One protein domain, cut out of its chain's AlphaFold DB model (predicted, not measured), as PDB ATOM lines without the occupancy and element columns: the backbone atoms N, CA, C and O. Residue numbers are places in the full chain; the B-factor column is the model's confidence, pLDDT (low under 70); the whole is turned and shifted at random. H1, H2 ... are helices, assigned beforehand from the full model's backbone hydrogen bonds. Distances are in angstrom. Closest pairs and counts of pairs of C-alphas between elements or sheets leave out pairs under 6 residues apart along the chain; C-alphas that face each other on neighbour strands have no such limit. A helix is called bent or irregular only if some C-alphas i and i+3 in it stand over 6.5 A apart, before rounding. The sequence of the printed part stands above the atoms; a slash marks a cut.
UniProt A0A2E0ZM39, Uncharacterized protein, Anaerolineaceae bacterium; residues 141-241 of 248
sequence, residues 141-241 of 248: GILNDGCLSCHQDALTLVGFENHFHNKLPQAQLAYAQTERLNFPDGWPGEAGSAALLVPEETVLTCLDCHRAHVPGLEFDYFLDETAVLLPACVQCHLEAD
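Overview. This is residues 141 to 241 of the 248 residues of an uncharacterized protein of Anaerolineaceae bacterium (UniProt A0A2E0ZM39). Two groups of helices lie side by side in a lengthened body: the kinked H1 with H2 and H3 packed on it, and H6 with the short H4 packed on its residues 228 to 232 and the short H5 near its beginning; the loop round Glu 190, beyond the first group, makes one end of the body, and Pro 215, in the link from H4 to H5, lies at the other. A long looping stretch, residues 179 to 205, joins H3 to H4. The 101 printed residues hold six named helices, H1 to H6 in order, and no named strand; the class is all helix. The whole is compact, with a radius of gyration of the C-alphas of 14.1 A, and spans 43 by 29 by 26 A, only just elongated.

Arrangement. H1, residues 141 to 156, is the hub, with a kink of 83 degrees near residue 150. Its residues 154 to 156 touch H2, residues 160 to 167, closest at the C-alphas of Leu 155 and His 165, 5.2 A; the two form a helical hairpin, opposite ways at 34 degrees, a shallow tilt only just short of steep. H3, residues 169 to 178, touches H1 at a steep tilt of 67 degrees, closest at the C-alphas of Leu 155 and Ala 171, 4.8 A. H4, residues 206 to 209, only just touches H1, with 3 pairs of C-alphas within 8 A, the closest Asn 144 and Cys 206, 5.7 A. H6, residues 225 to 239, touches H4, closest at the C-alphas of Cys 209 and Leu 229, 5.4 A. H5, residues 218 to 221, is close to H6 but not clearly touching, the C-alphas of Tyr 221 and Val 228 being closest at 7.2 A. Every O i to N i+4 pair is within hydrogen-bond range in H3, against 8 of 12 in H1, 2 of 4 in H2 and 9 of 11 in H6; H4 and H5 are too short for one.

Along the chain. H1 begins at C-alpha 141 (128.883, 218.345, 129.597) and is 19.0 A long; H2 measures 10.4 A, H3 14.7 A, H4 6.0 A and H5 5.2 A. H6, 19.5 A, ends at C-alpha 239 (138.852, 202.850, 126.769). H1, H2 and H6 are irregular: C-alphas 150 and 153 are 8.2 A apart, 161 and 164 8.1 A, 227 and 230 7.0 A.

Size, cuts and confidence. The C-alphas of Glu 190 and Pro 215, the two farthest apart, are 44.5 A from each other. The printed part has no cut, and its long link is H3 to H4. Residues 192, 215 to 217 and 221 to 222 have pLDDT under 70.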
ATOM      1  N   GLY A 141     130.279 218.783 129.682       87.19
ATOM      2  CA  GLY A 141     128.883 218.345 129.597       87.19
ATOM      3  C   GLY A 141     127.952 219.390 128.979       87.19
ATOM      4  O   GLY A 141     127.227 219.064 128.052       87.19
ATOM      5  N   ILE A 142     128.050 220.665 129.380       90.75
ATOM      6  CA  ILE A 142     127.179 221.733 128.852       90.75
ATOM      7  C   ILE A 142     127.298 221.853 127.328       90.75
ATOM      8  O   ILE A 142     126.298 221.949 126.632       90.75
ATOM      9  N   LEU A 143     128.513 221.850 126.778       90.19
ATOM     10  CA  LEU A 143     128.686 221.978 125.328       90.19
ATOM     11  C   LEU A 143     128.185 220.740 124.590       90.19
ATOM     12  O   LEU A 143     127.488 220.851 123.584       90.19
ATOM     13  N   ASN A 144     128.534 219.566 125.113       91.88
ATOM     14  CA  ASN A 144     128.102 218.296 124.558       91.88
ATOM     15  C   ASN A 144     126.568 218.183 124.526       91.88
ATOM     16  O   ASN A 144     125.992 217.760 123.525       91.88
ATOM     17  N   ASP A 145     125.907 218.630 125.587       94.50
ATOM     18  CA  ASP A 145     124.454 218.575 125.711       94.50
ATOM     19  C   ASP A 145     123.764 219.649 124.859       94.50
ATOM     20  O   ASP A 145     122.676 219.421 124.331       94.50
ATOM     21  N   GLY A 146     124.440 220.777 124.617       94.50
ATOM     22  CA  GLY A 146     124.034 221.768 123.622       94.50
ATOM     23  C   GLY A 146     124.009 221.167 122.214       94.50
ATOM     24  O   GLY A 146     122.992 221.262 121.525       94.50
ATOM     25  N   CYS A 147     125.072 220.460 121.809       94.25
ATOM     26  CA  CYS A 147     125.098 219.716 120.544       94.25
ATOM     27  C   CYS A 147     123.979 218.667 120.487       94.25
ATOM     28  O   CYS A 147     123.251 218.589 119.493       94.25
ATOM     29  N   LEU A 148     123.815 217.889 121.564       95.38
ATOM     30  CA  LEU A 148     122.784 216.861 121.665       95.38
ATOM     31  C   LEU A 148     121.384 217.452 121.485       95.38
ATOM     32  O   LEU A 148     120.590 216.854 120.772       95.38
ATOM     33  N   SER A 149     121.087 218.629 122.041       95.06
ATOM     34  CA  SER A 149     119.750 219.236 121.958       95.06
ATOM     35  C   SER A 149     119.233 219.399 120.516       95.06
ATOM     36  O   SER A 149     118.035 219.226 120.280       95.06
ATOM     37  N   CYS A 150     120.134 219.619 119.548       95.19
ATOM     38  CA  CYS A 150     119.816 219.816 118.130       95.19
ATOM     39  C   CYS A 150     120.166 218.616 117.228       95.19
ATOM     40  O   CYS A 150     119.528 218.429 116.193       95.19
ATOM     41  N   HIS A 151     121.157 217.792 117.589       95.94
ATOM     42  CA  HIS A 151     121.723 216.754 116.711       95.94
ATOM     43  C   HIS A 151     121.405 215.309 117.131       95.94
ATOM     44  O   HIS A 151     122.124 214.377 116.768       95.94
ATOM     45  N   GLN A 152     120.295 215.093 117.843       96.56
ATOM     46  CA  GLN A 152     119.853 213.762 118.299       96.56
ATOM     47  C   GLN A 152     119.739 212.750 117.150       96.56
ATOM     48  O   GLN A 152     120.114 211.590 117.309       96.56
ATOM     49  N   ASP A 153     119.287 213.193 115.973       96.06
ATOM     50  CA  ASP A 153     119.106 212.327 114.803       96.06
ATOM     51  C   ASP A 153     120.411 211.686 114.313       96.06
ATOM     52  O   ASP A 153     120.394 210.544 113.851       96.06
ATOM     53  N   ALA A 154     121.541 212.389 114.444       94.94
ATOM     54  CA  ALA A 154     122.849 211.849 114.081       94.94
ATOM     55  C   ALA A 154     123.270 210.718 115.028       94.94
ATOM     56  O   ALA A 154     123.920 209.770 114.602       94.94
ATOM     57  N   LEU A 155     122.866 210.776 116.298       95.56
ATOM     58  CA  LEU A 155     123.191 209.760 117.297       95.56
ATOM     59  C   LEU A 155     122.255 208.547 117.240       95.56
ATOM     60  O   LEU A 155     122.656 207.434 117.584       95.56
ATOM     61  N   THR A 156     121.022 208.743 116.770       95.56
ATOM     62  CA  THR A 156     120.013 207.682 116.641       95.56
ATOM     63  C   THR A 156     119.960 207.041 115.256       95.56
ATOM     64  O   THR A 156     119.184 206.104 115.051       95.56
ATOM     65  N   LEU A 157     120.779 207.498 114.301       95.25
ATOM     66  CA  LEU A 157     120.986 206.814 113.025       95.25
ATOM     67  C   LEU A 157     121.741 205.507 113.260       95.25
ATOM     68  O   LEU A 157     122.921 205.525 113.587       95.25
ATOM     69  N   VAL A 158     121.083 204.365 113.102       93.19
ATOM     70  CA  VAL A 158     121.725 203.069 113.329       93.19
ATOM     71  C   VAL A 158     122.555 202.636 112.128       93.19
ATOM     72  O   VAL A 158     122.172 202.840 110.975       93.19
ATOM     73  N   GLY A 159     123.658 201.945 112.390       89.69
ATOM     74  CA  GLY A 159     124.390 201.210 111.366       89.69
ATOM     75  C   GLY A 159     125.891 201.266 111.564       89.69
ATOM     76  O   GLY A 159     126.408 202.060 112.341       89.69
ATOM     77  N   PHE A 160     126.607 200.411 110.833       89.19
ATOM     78  CA  PHE A 160     128.060 200.346 110.944       89.19
ATOM     79  C   PHE A 160     128.738 201.650 110.507       89.19
ATOM     80  O   PHE A 160     129.655 202.106 111.173       89.19
ATOM     81  N   GLU A 161     128.236 202.319 109.469       89.94
ATOM     82  CA  GLU A 161     128.771 203.622 109.036       89.94
ATOM     83  C   GLU A 161     128.608 204.727 110.095       89.94
ATOM     84  O   GLU A 161     129.296 205.739 110.045       89.94
ATOM     85  N   ASN A 162     127.728 204.521 111.081       92.62
ATOM     86  CA  ASN A 162     127.500 205.435 112.195       92.62
ATOM     87  C   ASN A 162     127.872 204.814 113.555       92.62
ATOM     88  O   ASN A 162     127.426 205.288 114.603       92.62
ATOM     89  N   HIS A 163     128.676 203.741 113.552       92.62
ATOM     90  CA  HIS A 163     128.954 202.952 114.754       92.62
ATOM     91  C   HIS A 163     129.542 203.806 115.873       92.62
ATOM     92  O   HIS A 163     129.125 203.650 117.013       92.62
ATOM     93  N   PHE A 164     130.448 204.735 115.553       92.12
ATOM     94  CA  PHE A 164     131.055 205.618 116.544       92.12
ATOM     95  C   PHE A 164     129.981 206.355 117.350       92.12
ATOM     96  O   PHE A 164     129.916 206.214 118.566       92.12
ATOM     97  N   HIS A 165     129.060 207.037 116.666       95.25
ATOM     98  CA  HIS A 165     127.952 207.737 117.308       95.25
ATOM     99  C   HIS A 165     127.044 206.795 118.100       95.25
ATOM    100  O   HIS A 165     126.684 207.111 119.227       95.25
ATOM    101  N   ASN A 166     126.710 205.619 117.558       94.12
ATOM    102  CA  ASN A 166     125.862 204.642 118.254       94.12
ATOM    103  C   ASN A 166     126.507 204.056 119.521       94.12
ATOM    104  O   ASN A 166     125.796 203.509 120.367       94.12
ATOM    105  N   LYS A 167     127.837 204.143 119.627       94.62
ATOM    106  CA  LYS A 167     128.635 203.693 120.769       94.62
ATOM    107  C   LYS A 167     128.882 204.782 121.811       94.62
ATOM    108  O   LYS A 167     129.370 204.467 122.890       94.62
ATOM    109  N   LEU A 168     128.505 206.030 121.550       94.56
ATOM    110  CA  LEU A 168     128.590 207.093 122.547       94.56
ATOM    111  C   LEU A 168     127.448 206.983 123.579       94.56
ATOM    112  O   LEU A 168     126.306 206.710 123.189       94.56
ATOM    113  N   PRO A 169     127.685 207.271 124.877       93.75
ATOM    114  CA  PRO A 169     126.623 207.364 125.891       93.75
ATOM    115  C   PRO A 169     125.455 208.274 125.475       93.75
ATOM    116  O   PRO A 169     124.285 207.995 125.747       93.75
ATOM    117  N   GLN A 170     125.766 209.336 124.734       94.75
ATOM    118  CA  GLN A 170     124.834 210.325 124.208       94.75
ATOM    119  C   GLN A 170     123.794 209.712 123.262       94.75
ATOM    120  O   GLN A 170     122.683 210.229 123.187       94.75
ATOM    121  N   ALA A 171     124.087 208.601 122.576       95.38
ATOM    122  CA  ALA A 171     123.100 207.945 121.719       95.38
ATOM    123  C   ALA A 171     121.947 207.328 122.510       95.38
ATOM    124  O   ALA A 171     120.794 207.422 122.084       95.38
ATOM    125  N   GLN A 172     122.218 206.763 123.689       94.12
ATOM    126  CA  GLN A 172     121.145 206.287 124.562       94.12
ATOM    127  C   GLN A 172     120.319 207.440 125.125       94.12
ATOM    128  O   GLN A 172     119.098 207.320 125.196       94.12
ATOM    129  N   LEU A 173     120.959 208.559 125.477       93.50
ATOM    130  CA  LEU A 173     120.254 209.765 125.918       93.50
ATOM    131  C   LEU A 173     119.352 210.317 124.803       93.50
ATOM    132  O   LEU A 173     118.167 210.540 125.037       93.50
ATOM    133  N   ALA A 174     119.878 210.440 123.580       95.62
ATOM    134  CA  ALA A 174     119.124 210.853 122.397       95.62
ATOM    135  C   ALA A 174     117.921 209.933 122.139       95.62
ATOM    136  O   ALA A 174     116.805 210.391 121.889       95.62
ATOM    137  N   TYR A 175     118.116 208.615 122.232       95.25
ATOM    138  CA  TYR A 175     117.026 207.660 122.068       95.25
ATOM    139  C   TYR A 175     115.996 207.748 123.200       95.25
ATOM    140  O   TYR A 175     114.803 207.712 122.927       95.25
ATOM    141  N   ALA A 176     116.419 207.912 124.455       93.88
ATOM    142  CA  ALA A 176     115.501 208.073 125.583       93.88
ATOM    143  C   ALA A 176     114.645 209.349 125.471       93.88
ATOM    144  O   ALA A 176     113.517 209.370 125.955       93.88
ATOM    145  N   GLN A 177     115.168 210.401 124.834       93.12
ATOM    146  CA  GLN A 177     114.459 211.663 124.612       93.12
ATOM    147  C   GLN A 177     113.519 211.617 123.398       93.12
ATOM    148  O   GLN A 177     112.423 212.171 123.450       93.12
ATOM    149  N   THR A 178     113.936 210.971 122.305       93.81
ATOM    150  CA  THR A 178     113.170 210.945 121.044       93.81
ATOM    151  C   THR A 178     112.282 209.718 120.868       93.81
ATOM    152  O   THR A 178     111.384 209.741 120.027       93.81
ATOM    153  N   GLU A 179     112.575 208.631 121.586       93.56
ATOM    154  CA  GLU A 179     112.043 207.277 121.371       93.56
ATOM    155  C   GLU A 179     112.151 206.809 119.904       93.56
ATOM    156  O   GLU A 179     111.398 205.945 119.441       93.56
ATOM    157  N   ARG A 180     113.101 207.375 119.145       93.38
ATOM    158  CA  ARG A 180     113.216 207.198 117.697       93.38
ATOM    159  C   ARG A 180     114.595 206.685 117.311       93.38
ATOM    160  O   ARG A 180     115.611 207.227 117.724       93.38
ATOM    161  N   LEU A 181     114.609 205.671 116.449       94.81
ATOM    162  CA  LEU A 181     115.791 205.252 115.701       94.81
ATOM    163  C   LEU A 181     115.614 205.645 114.237       94.81
ATOM    164  O   LEU A 181     114.542 205.440 113.659       94.81
ATOM    165  N   ASN A 182     116.665 206.202 113.647       94.31
ATOM    166  CA  ASN A 182     116.748 206.458 112.218       94.31
ATOM    167  C   ASN A 182     117.499 205.296 111.562       94.31
ATOM    168  O   ASN A 182     118.465 204.782 112.118       94.31
ATOM    169  N   PHE A 183     117.055 204.865 110.386       93.38
ATOM    170  CA  PHE A 183     117.652 203.743 109.665       93.38
ATOM    171  C   PHE A 183     118.077 204.220 108.275       93.38
ATOM    172  O   PHE A 183     117.330 204.990 107.665       93.38
ATOM    173  N   PRO A 184     119.236 203.780 107.758       91.50
ATOM    174  CA  PRO A 184     119.612 204.057 106.381       91.50
ATOM    175  C   PRO A 184     118.658 203.348 105.413       91.50
ATOM    176  O   PRO A 184     118.048 202.322 105.742       91.50
ATOM    177  N   ASP A 185     118.556 203.877 104.196       91.69
ATOM    178  CA  ASP A 185     117.741 203.274 103.144       91.69
ATOM    179  C   ASP A 185     118.156 201.816 102.893       91.69
ATOM    180  O   ASP A 185     119.331 201.498 102.711       91.69
ATOM    181  N   GLY A 186     117.173 200.911 102.873       88.38
ATOM    182  CA  GLY A 186     117.410 199.486 102.629       88.38
ATOM    183  C   GLY A 186     117.958 198.698 103.824       88.38
ATOM    184  O   GLY A 186     118.480 197.602 103.621       88.38
ATOM    185  N   TRP A 187     117.837 199.216 105.054       87.88
ATOM    186  CA  TRP A 187     118.251 198.515 106.273       87.88
ATOM    187  C   TRP A 187     117.677 197.082 106.357       87.88
ATOM    188  O   TRP A 187     116.455 196.912 106.363       87.88
ATOM    189  N   PRO A 188     118.533 196.044 106.441       82.75
ATOM    190  CA  PRO A 188     118.091 194.649 106.425       82.75
ATOM    191  C   PRO A 188     117.723 194.099 107.813       82.75
ATOM    192  O   PRO A 188     117.211 192.984 107.903       82.75
ATOM    193  N   GLY A 189     118.040 194.825 108.891       79.81
ATOM    194  CA  GLY A 189     117.831 194.376 110.268       79.81
ATOM    195  C   GLY A 189     116.417 194.641 110.789       79.81
ATOM    196  O   GLY A 189     115.651 195.414 110.214       79.81
ATOM    197  N   GLU A 190     116.079 194.026 111.921       74.81
ATOM    198  CA  GLU A 190     114.818 194.310 112.610       74.81
ATOM    199  C   GLU A 190     114.807 195.762 113.108       74.81
ATOM    200  O   GLU A 190     115.750 196.232 113.751       74.81
ATOM    201  N   ALA A 191     113.744 196.491 112.776       72.62
ATOM    202  CA  ALA A 191     113.568 197.863 113.221       72.62
ATOM    203  C   ALA A 191     113.191 197.912 114.712       72.62
ATOM    204  O   ALA A 191     112.418 197.087 115.198       72.62
ATOM    205  N   GLY A 192     113.673 198.941 115.412       65.94
ATOM    206  CA  GLY A 192     113.053 199.415 116.655       65.94
ATOM    207  C   GLY A 192     113.566 198.835 117.975       65.94
ATOM    208  O   GLY A 192     112.832 198.900 118.956       65.94
ATOM    209  N   SER A 193     114.792 198.304 118.049       76.69
ATOM    210  CA  SER A 193     115.375 197.899 119.338       76.69
ATOM    211  C   SER A 193     116.475 198.848 119.804       76.69
ATOM    212  O   SER A 193     117.485 199.018 119.122       76.69
ATOM    213  N   ALA A 194     116.325 199.385 121.019       80.00
ATOM    214  CA  ALA A 194     117.379 200.115 121.732       80.00
ATOM    215  C   ALA A 194     118.659 199.283 121.919       80.00
ATOM    216  O   ALA A 194     119.730 199.840 122.122       80.00
ATOM    217  N   ALA A 195     118.573 197.950 121.797       84.69
ATOM    218  CA  ALA A 195     119.733 197.060 121.828       84.69
ATOM    219  C   ALA A 195     120.723 197.303 120.672       84.69
ATOM    220  O   ALA A 195     121.814 196.744 120.691       84.69
ATOM    221  N   LEU A 196     120.357 198.108 119.668       85.19
ATOM    222  CA  LEU A 196     121.273 198.572 118.623       85.19
ATOM    223  C   LEU A 196     122.183 199.723 119.094       85.19
ATOM    224  O   LEU A 196     123.198 199.986 118.456       85.19
ATOM    225  N   LEU A 197     121.846 200.379 120.210       91.38
ATOM    226  CA  LEU A 197     122.622 201.447 120.839       91.38
ATOM    227  C   LEU A 197     123.241 200.917 122.140       91.38
ATOM    228  O   LEU A 197     122.700 201.090 123.237       91.38
ATOM    229  N   VAL A 198     124.358 200.204 122.000       91.12
ATOM    230  CA  VAL A 198     125.131 199.669 123.131       91.12
ATOM    231  C   VAL A 198     126.328 200.587 123.350       91.12
ATOM    232  O   VAL A 198     127.323 200.391 122.653       91.12
ATOM    233  N   PRO A 199     126.238 201.587 124.241       92.75
ATOM    234  CA  PRO A 199     127.305 202.544 124.449       92.75
ATOM    235  C   PRO A 199     128.508 201.854 125.080       92.75
ATOM    236  O   PRO A 199     128.354 200.917 125.864       92.75
ATOM    237  N   GLU A 200     129.687 202.354 124.743       93.50
ATOM    238  CA  GLU A 200     130.915 202.059 125.465       93.50
ATOM    239  C   GLU A 200     131.135 203.128 126.541       93.50
ATOM    240  O   GLU A 200     130.698 204.278 126.407       93.50
ATOM    241  N   GLU A 201     131.812 202.756 127.625       89.81
ATOM    242  CA  GLU A 201     132.298 203.740 128.589       89.81
ATOM    243  C   GLU A 201     133.460 204.502 127.952       89.81
ATOM    244  O   GLU A 201     134.552 203.968 127.782       89.81
ATOM    245  N   THR A 202     133.211 205.754 127.579       88.50
ATOM    246  CA  THR A 202     134.224 206.645 127.020       88.50
ATOM    247  C   THR A 202     134.050 208.054 127.563       88.50
ATOM    248  O   THR A 202     132.941 208.469 127.910       88.50
ATOM    249  N   VAL A 203     135.155 208.789 127.656       85.38
ATOM    250  CA  VAL A 203     135.154 210.212 128.030       85.38
ATOM    251  C   VAL A 203     134.920 211.137 126.832       85.38
ATOM    252  O   VAL A 203     134.685 212.330 127.019       85.38
ATOM    253  N   LEU A 204     134.923 210.586 125.613       87.94
ATOM    254  CA  LEU A 204     134.743 211.359 124.391       87.94
ATOM    255  C   LEU A 204     133.363 212.029 124.314       87.94
ATOM    256  O   LEU A 204     132.316 211.490 124.676       87.94
ATOM    257  N   THR A 205     133.388 213.229 123.762       88.69
ATOM    258  CA  THR A 205     132.286 214.157 123.555       88.69
ATOM    259  C   THR A 205     132.214 214.557 122.086       88.69
ATOM    260  O   THR A 205     133.124 214.295 121.295       88.69
ATOM    261  N   CYS A 206     131.147 215.262 121.704       90.06
ATOM    262  CA  CYS A 206     130.995 215.764 120.339       90.06
ATOM    263  C   CYS A 206     132.217 216.577 119.868       90.06
ATOM    264  O   CYS A 206     132.650 216.426 118.729       90.06
ATOM    265  N   LEU A 207     132.796 217.410 120.739       86.25
ATOM    266  CA  LEU A 207     133.867 218.345 120.376       86.25
ATOM    267  C   LEU A 207     135.255 217.702 120.276       86.25
ATOM    268  O   LEU A 207     136.176 218.343 119.763       86.25
ATOM    269  N   ASP A 208     135.414 216.453 120.715       84.38
ATOM    270  CA  ASP A 208     136.679 215.728 120.568       84.38
ATOM    271  C   ASP A 208     136.931 215.326 119.115       84.38
ATOM    272  O   ASP A 208     138.079 215.339 118.663       84.38
ATOM    273  N   CYS A 209     135.842 215.081 118.378       85.94
ATOM    274  CA  CYS A 209     135.833 214.806 116.943       85.94
ATOM    275  C   CYS A 209     135.457 216.046 116.114       85.94
ATOM    276  O   CYS A 209     136.061 216.304 115.078       85.94
ATOM    277  N   HIS A 210     134.493 216.843 116.581       86.94
ATOM    278  CA  HIS A 210     133.958 218.018 115.888       86.94
ATOM    279  C   HIS A 210     134.508 219.312 116.487       86.94
ATOM    280  O   HIS A 210     133.782 220.098 117.100       86.94
ATOM    281  N   ARG A 211     135.821 219.519 116.351       80.56
ATOM    282  CA  ARG A 211     136.502 220.640 117.008       80.56
ATOM    283  C   ARG A 211     135.941 221.988 116.563       80.56
ATOM    284  O   ARG A 211     135.910 222.307 115.377       80.56
ATOM    285  N   ALA A 212     135.582 222.796 117.552       80.38
ATOM    286  CA  ALA A 212     135.195 224.189 117.402       80.38
ATOM    287  C   ALA A 212     136.234 225.098 118.068       80.38
ATOM    288  O   ALA A 212     137.025 224.663 118.907       80.38
ATOM    289  N   HIS A 213     136.203 226.377 117.726       77.00
ATOM    290  CA  HIS A 213     137.099 227.406 118.246       77.00
ATOM    291  C   HIS A 213     138.601 227.167 117.999       77.00
ATOM    292  O   HIS A 213     139.444 227.557 118.812       77.00
ATOM    293  N   VAL A 214     138.959 226.541 116.876       73.81
ATOM    294  CA  VAL A 214     140.364 226.303 116.508       73.81
ATOM    295  C   VAL A 214     140.899 227.429 115.613       73.81
ATOM    296  O   VAL A 214     140.200 227.879 114.702       73.81
ATOM    297  N   PRO A 215     142.138 227.915 115.826       67.19
ATOM    298  CA  PRO A 215     142.739 228.896 114.928       67.19
ATOM    299  C   PRO A 215     142.865 228.362 113.492       67.19
ATOM    300  O   PRO A 215     143.471 227.317 113.268       67.19
ATOM    301  N   GLY A 216     142.355 229.112 112.512       69.75
ATOM    302  CA  GLY A 216     142.388 228.741 111.092       69.75
ATOM    303  C   GLY A 216     140.988 228.625 110.489       69.75
ATOM    304  O   GLY A 216     140.046 229.230 110.998       69.75
ATOM    305  N   LEU A 217     140.866 227.890 109.382       66.31
ATOM    306  CA  LEU A 217     139.569 227.485 108.840       66.31
ATOM    307  C   LEU A 217     139.117 226.250 109.614       66.31
ATOM    308  O   LEU A 217     139.695 225.180 109.452       66.31
ATOM    309  N   GLU A 218     138.113 226.387 110.479       72.75
ATOM    310  CA  GLU A 218     137.711 225.267 111.343       72.75
ATOM    311  C   GLU A 218     137.223 224.073 110.542       72.75
ATOM    312  O   GLU A 218     137.432 222.951 110.971       72.75
ATOM    313  N   PHE A 219     136.648 224.290 109.358       72.69
ATOM    314  CA  PHE A 219     136.229 223.198 108.483       72.69
ATOM    315  C   PHE A 219     137.372 222.292 108.034       72.69
ATOM    316  O   PHE A 219     137.132 221.106 107.832       72.69
ATOM    317  N   ASP A 220     138.597 222.814 107.937       71.19
ATOM    318  CA  ASP A 220     139.766 221.989 107.620       71.19
ATOM    319  C   ASP A 220     140.081 221.019 108.774       71.19
ATOM    320  O   ASP A 220     140.652 219.959 108.544       71.19
ATOM    321  N   TYR A 221     139.666 221.357 110.003       67.75
ATOM    322  CA  TYR A 221     139.917 220.591 111.227       67.75
ATOM    323  C   TYR A 221     138.684 219.867 111.787       67.75
ATOM    324  O   TYR A 221     138.832 218.948 112.590       67.75
ATOM    325  N   PHE A 222     137.477 220.264 111.380       69.38
ATOM    326  CA  PHE A 222     136.196 219.793 111.919       69.38
ATOM    327  C   PHE A 222     135.971 218.293 111.686       69.38
ATOM    328  O   PHE A 222     135.171 217.671 112.381       69.38
ATOM    329  N   LEU A 223     136.686 217.731 110.709       72.19
ATOM    330  CA  LEU A 223     136.763 216.309 110.385       72.19
ATOM    331  C   LEU A 223     138.178 215.948 109.908       72.19
ATOM    332  O   LEU A 223     138.324 215.117 109.013       72.19
ATOM    333  N   ASP A 224     139.222 216.598 110.440       83.38
ATOM    334  CA  ASP A 224     140.594 216.205 110.099       83.38
ATOM    335  C   ASP A 224     140.817 214.771 110.577       83.38
ATOM    336  O   ASP A 224     140.947 214.487 111.772       83.38
ATOM    337  N   GLU A 225     140.810 213.855 109.614       85.56
ATOM    338  CA  GLU A 225     140.860 212.429 109.872       85.56
ATOM    339  C   GLU A 225     142.120 212.071 110.657       85.56
ATOM    340  O   GLU A 225     142.052 211.376 111.665       85.56
ATOM    341  N   THR A 226     143.266 212.612 110.255       85.06
ATOM    342  CA  THR A 226     144.556 212.235 110.836       85.06
ATOM    343  C   THR A 226     144.806 212.933 112.170       85.06
ATOM    344  O   THR A 226     145.300 212.311 113.109       85.06
ATOM    345  N   ALA A 227     144.485 214.224 112.284       81.88
ATOM    346  CA  ALA A 227     144.817 215.004 113.476       81.88
ATOM    347  C   ALA A 227     143.733 214.978 114.566       81.88
ATOM    348  O   ALA A 227     144.021 215.329 115.717       81.88
ATOM    349  N   VAL A 228     142.495 214.610 114.218       82.88
ATOM    350  CA  VAL A 228     141.334 214.698 115.114       82.88
ATOM    351  C   VAL A 228     140.605 213.361 115.221       82.88
ATOM    352  O   VAL A 228     140.562 212.804 116.319       82.88
ATOM    353  N   LEU A 229     140.082 212.818 114.116       87.88
ATOM    354  CA  LEU A 229     139.187 211.653 114.174       87.88
ATOM    355  C   LEU A 229     139.909 210.357 114.557       87.88
ATOM    356  O   LEU A 229     139.516 209.717 115.527       87.88
ATOM    357  N   LEU A 230     140.972 209.964 113.847       90.06
ATOM    358  CA  LEU A 230     141.696 208.719 114.133       90.06
ATOM    359  C   LEU A 230     142.274 208.694 115.557       90.06
ATOM    360  O   LEU A 230     142.107 207.675 116.227       90.06
ATOM    361  N   PRO A 231     142.864 209.785 116.088       88.19
ATOM    362  CA  PRO A 231     143.256 209.836 117.493       88.19
ATOM    363  C   PRO A 231     142.092 209.616 118.468       88.19
ATOM    364  O   PRO A 231     142.255 208.880 119.440       88.19
ATOM    365  N   ALA A 232     140.920 210.210 118.212       88.38
ATOM    366  CA  ALA A 232     139.732 209.979 119.033       88.38
ATOM    367  C   ALA A 232     139.245 208.521 118.926       88.38
ATOM    368  O   ALA A 232     138.918 207.909 119.938       88.38
ATOM    369  N   CYS A 233     139.287 207.919 117.734       91.12
ATOM    370  CA  CYS A 233     138.976 206.501 117.543       91.12
ATOM    371  C   CYS A 233     139.924 205.596 118.340       91.12
ATOM    372  O   CYS A 233     139.463 204.690 119.028       91.12
ATOM    373  N   VAL A 234     141.238 205.849 118.286       91.31
ATOM    374  CA  VAL A 234     142.227 205.094 119.073       91.31
ATOM    375  C   VAL A 234     141.936 205.227 120.565       91.31
ATOM    376  O   VAL A 234     141.948 204.221 121.268       91.31
ATOM    377  N   GLN A 235     141.633 206.437 121.045       88.06
ATOM    378  CA  GLN A 235     141.286 206.657 122.447       88.06
ATOM    379  C   GLN A 235     140.031 205.872 122.856       88.06
ATOM    380  O   GLN A 235     140.069 205.145 123.845       88.06
ATOM    381  N   CYS A 236     138.958 205.953 122.064       91.25
ATOM    382  CA  CYS A 236     137.724 205.199 122.292       91.25
ATOM    383  C   CYS A 236     137.998 203.691 122.376       91.25
ATOM    384  O   CYS A 236     137.564 203.025 123.310       91.25
ATOM    385  N   HIS A 237     138.773 203.153 121.432       93.88
ATOM    386  CA  HIS A 237     139.097 201.729 121.396       93.88
ATOM    387  C   HIS A 237     139.963 201.273 122.577       93.88
ATOM    388  O   HIS A 237     139.808 200.151 123.058       93.88
ATOM    389  N   LEU A 238     140.858 202.138 123.065       90.56
ATOM    390  CA  LEU A 238     141.639 201.879 124.276       90.56
ATOM    391  C   LEU A 238     140.758 201.860 125.533       90.56
ATOM    392  O   LEU A 238     140.972 201.020 126.401       90.56
ATOM    393  N   GLU A 239     139.785 202.767 125.634       89.25
ATOM    394  CA  GLU A 239     138.852 202.850 126.769       89.25
ATOM    395  C   GLU A 239     137.858 201.691 126.791       89.25
ATOM    396  O   GLU A 239     137.624 201.097 127.841       89.25
ATOM    397  N   ALA A 240     137.339 201.328 125.618       91.31
ATOM    398  CA  ALA A 240     136.399 200.230 125.448       91.31
ATOM    399  C   ALA A 240     137.056 198.837 125.518       91.31
ATOM    400  O   ALA A 240     136.344 197.834 125.501       91.31
ATOM    401  N   ASP A 241     138.395 198.752 125.544       94.06
ATOM    402  CA  ASP A 241     139.158 197.502 125.372       94.06
ATOM    403  C   ASP A 241     138.690 196.708 124.127       94.06
ATOM    404  O   ASP A 241     138.554 195.481 124.131       94.06
TER     405      ASP A 241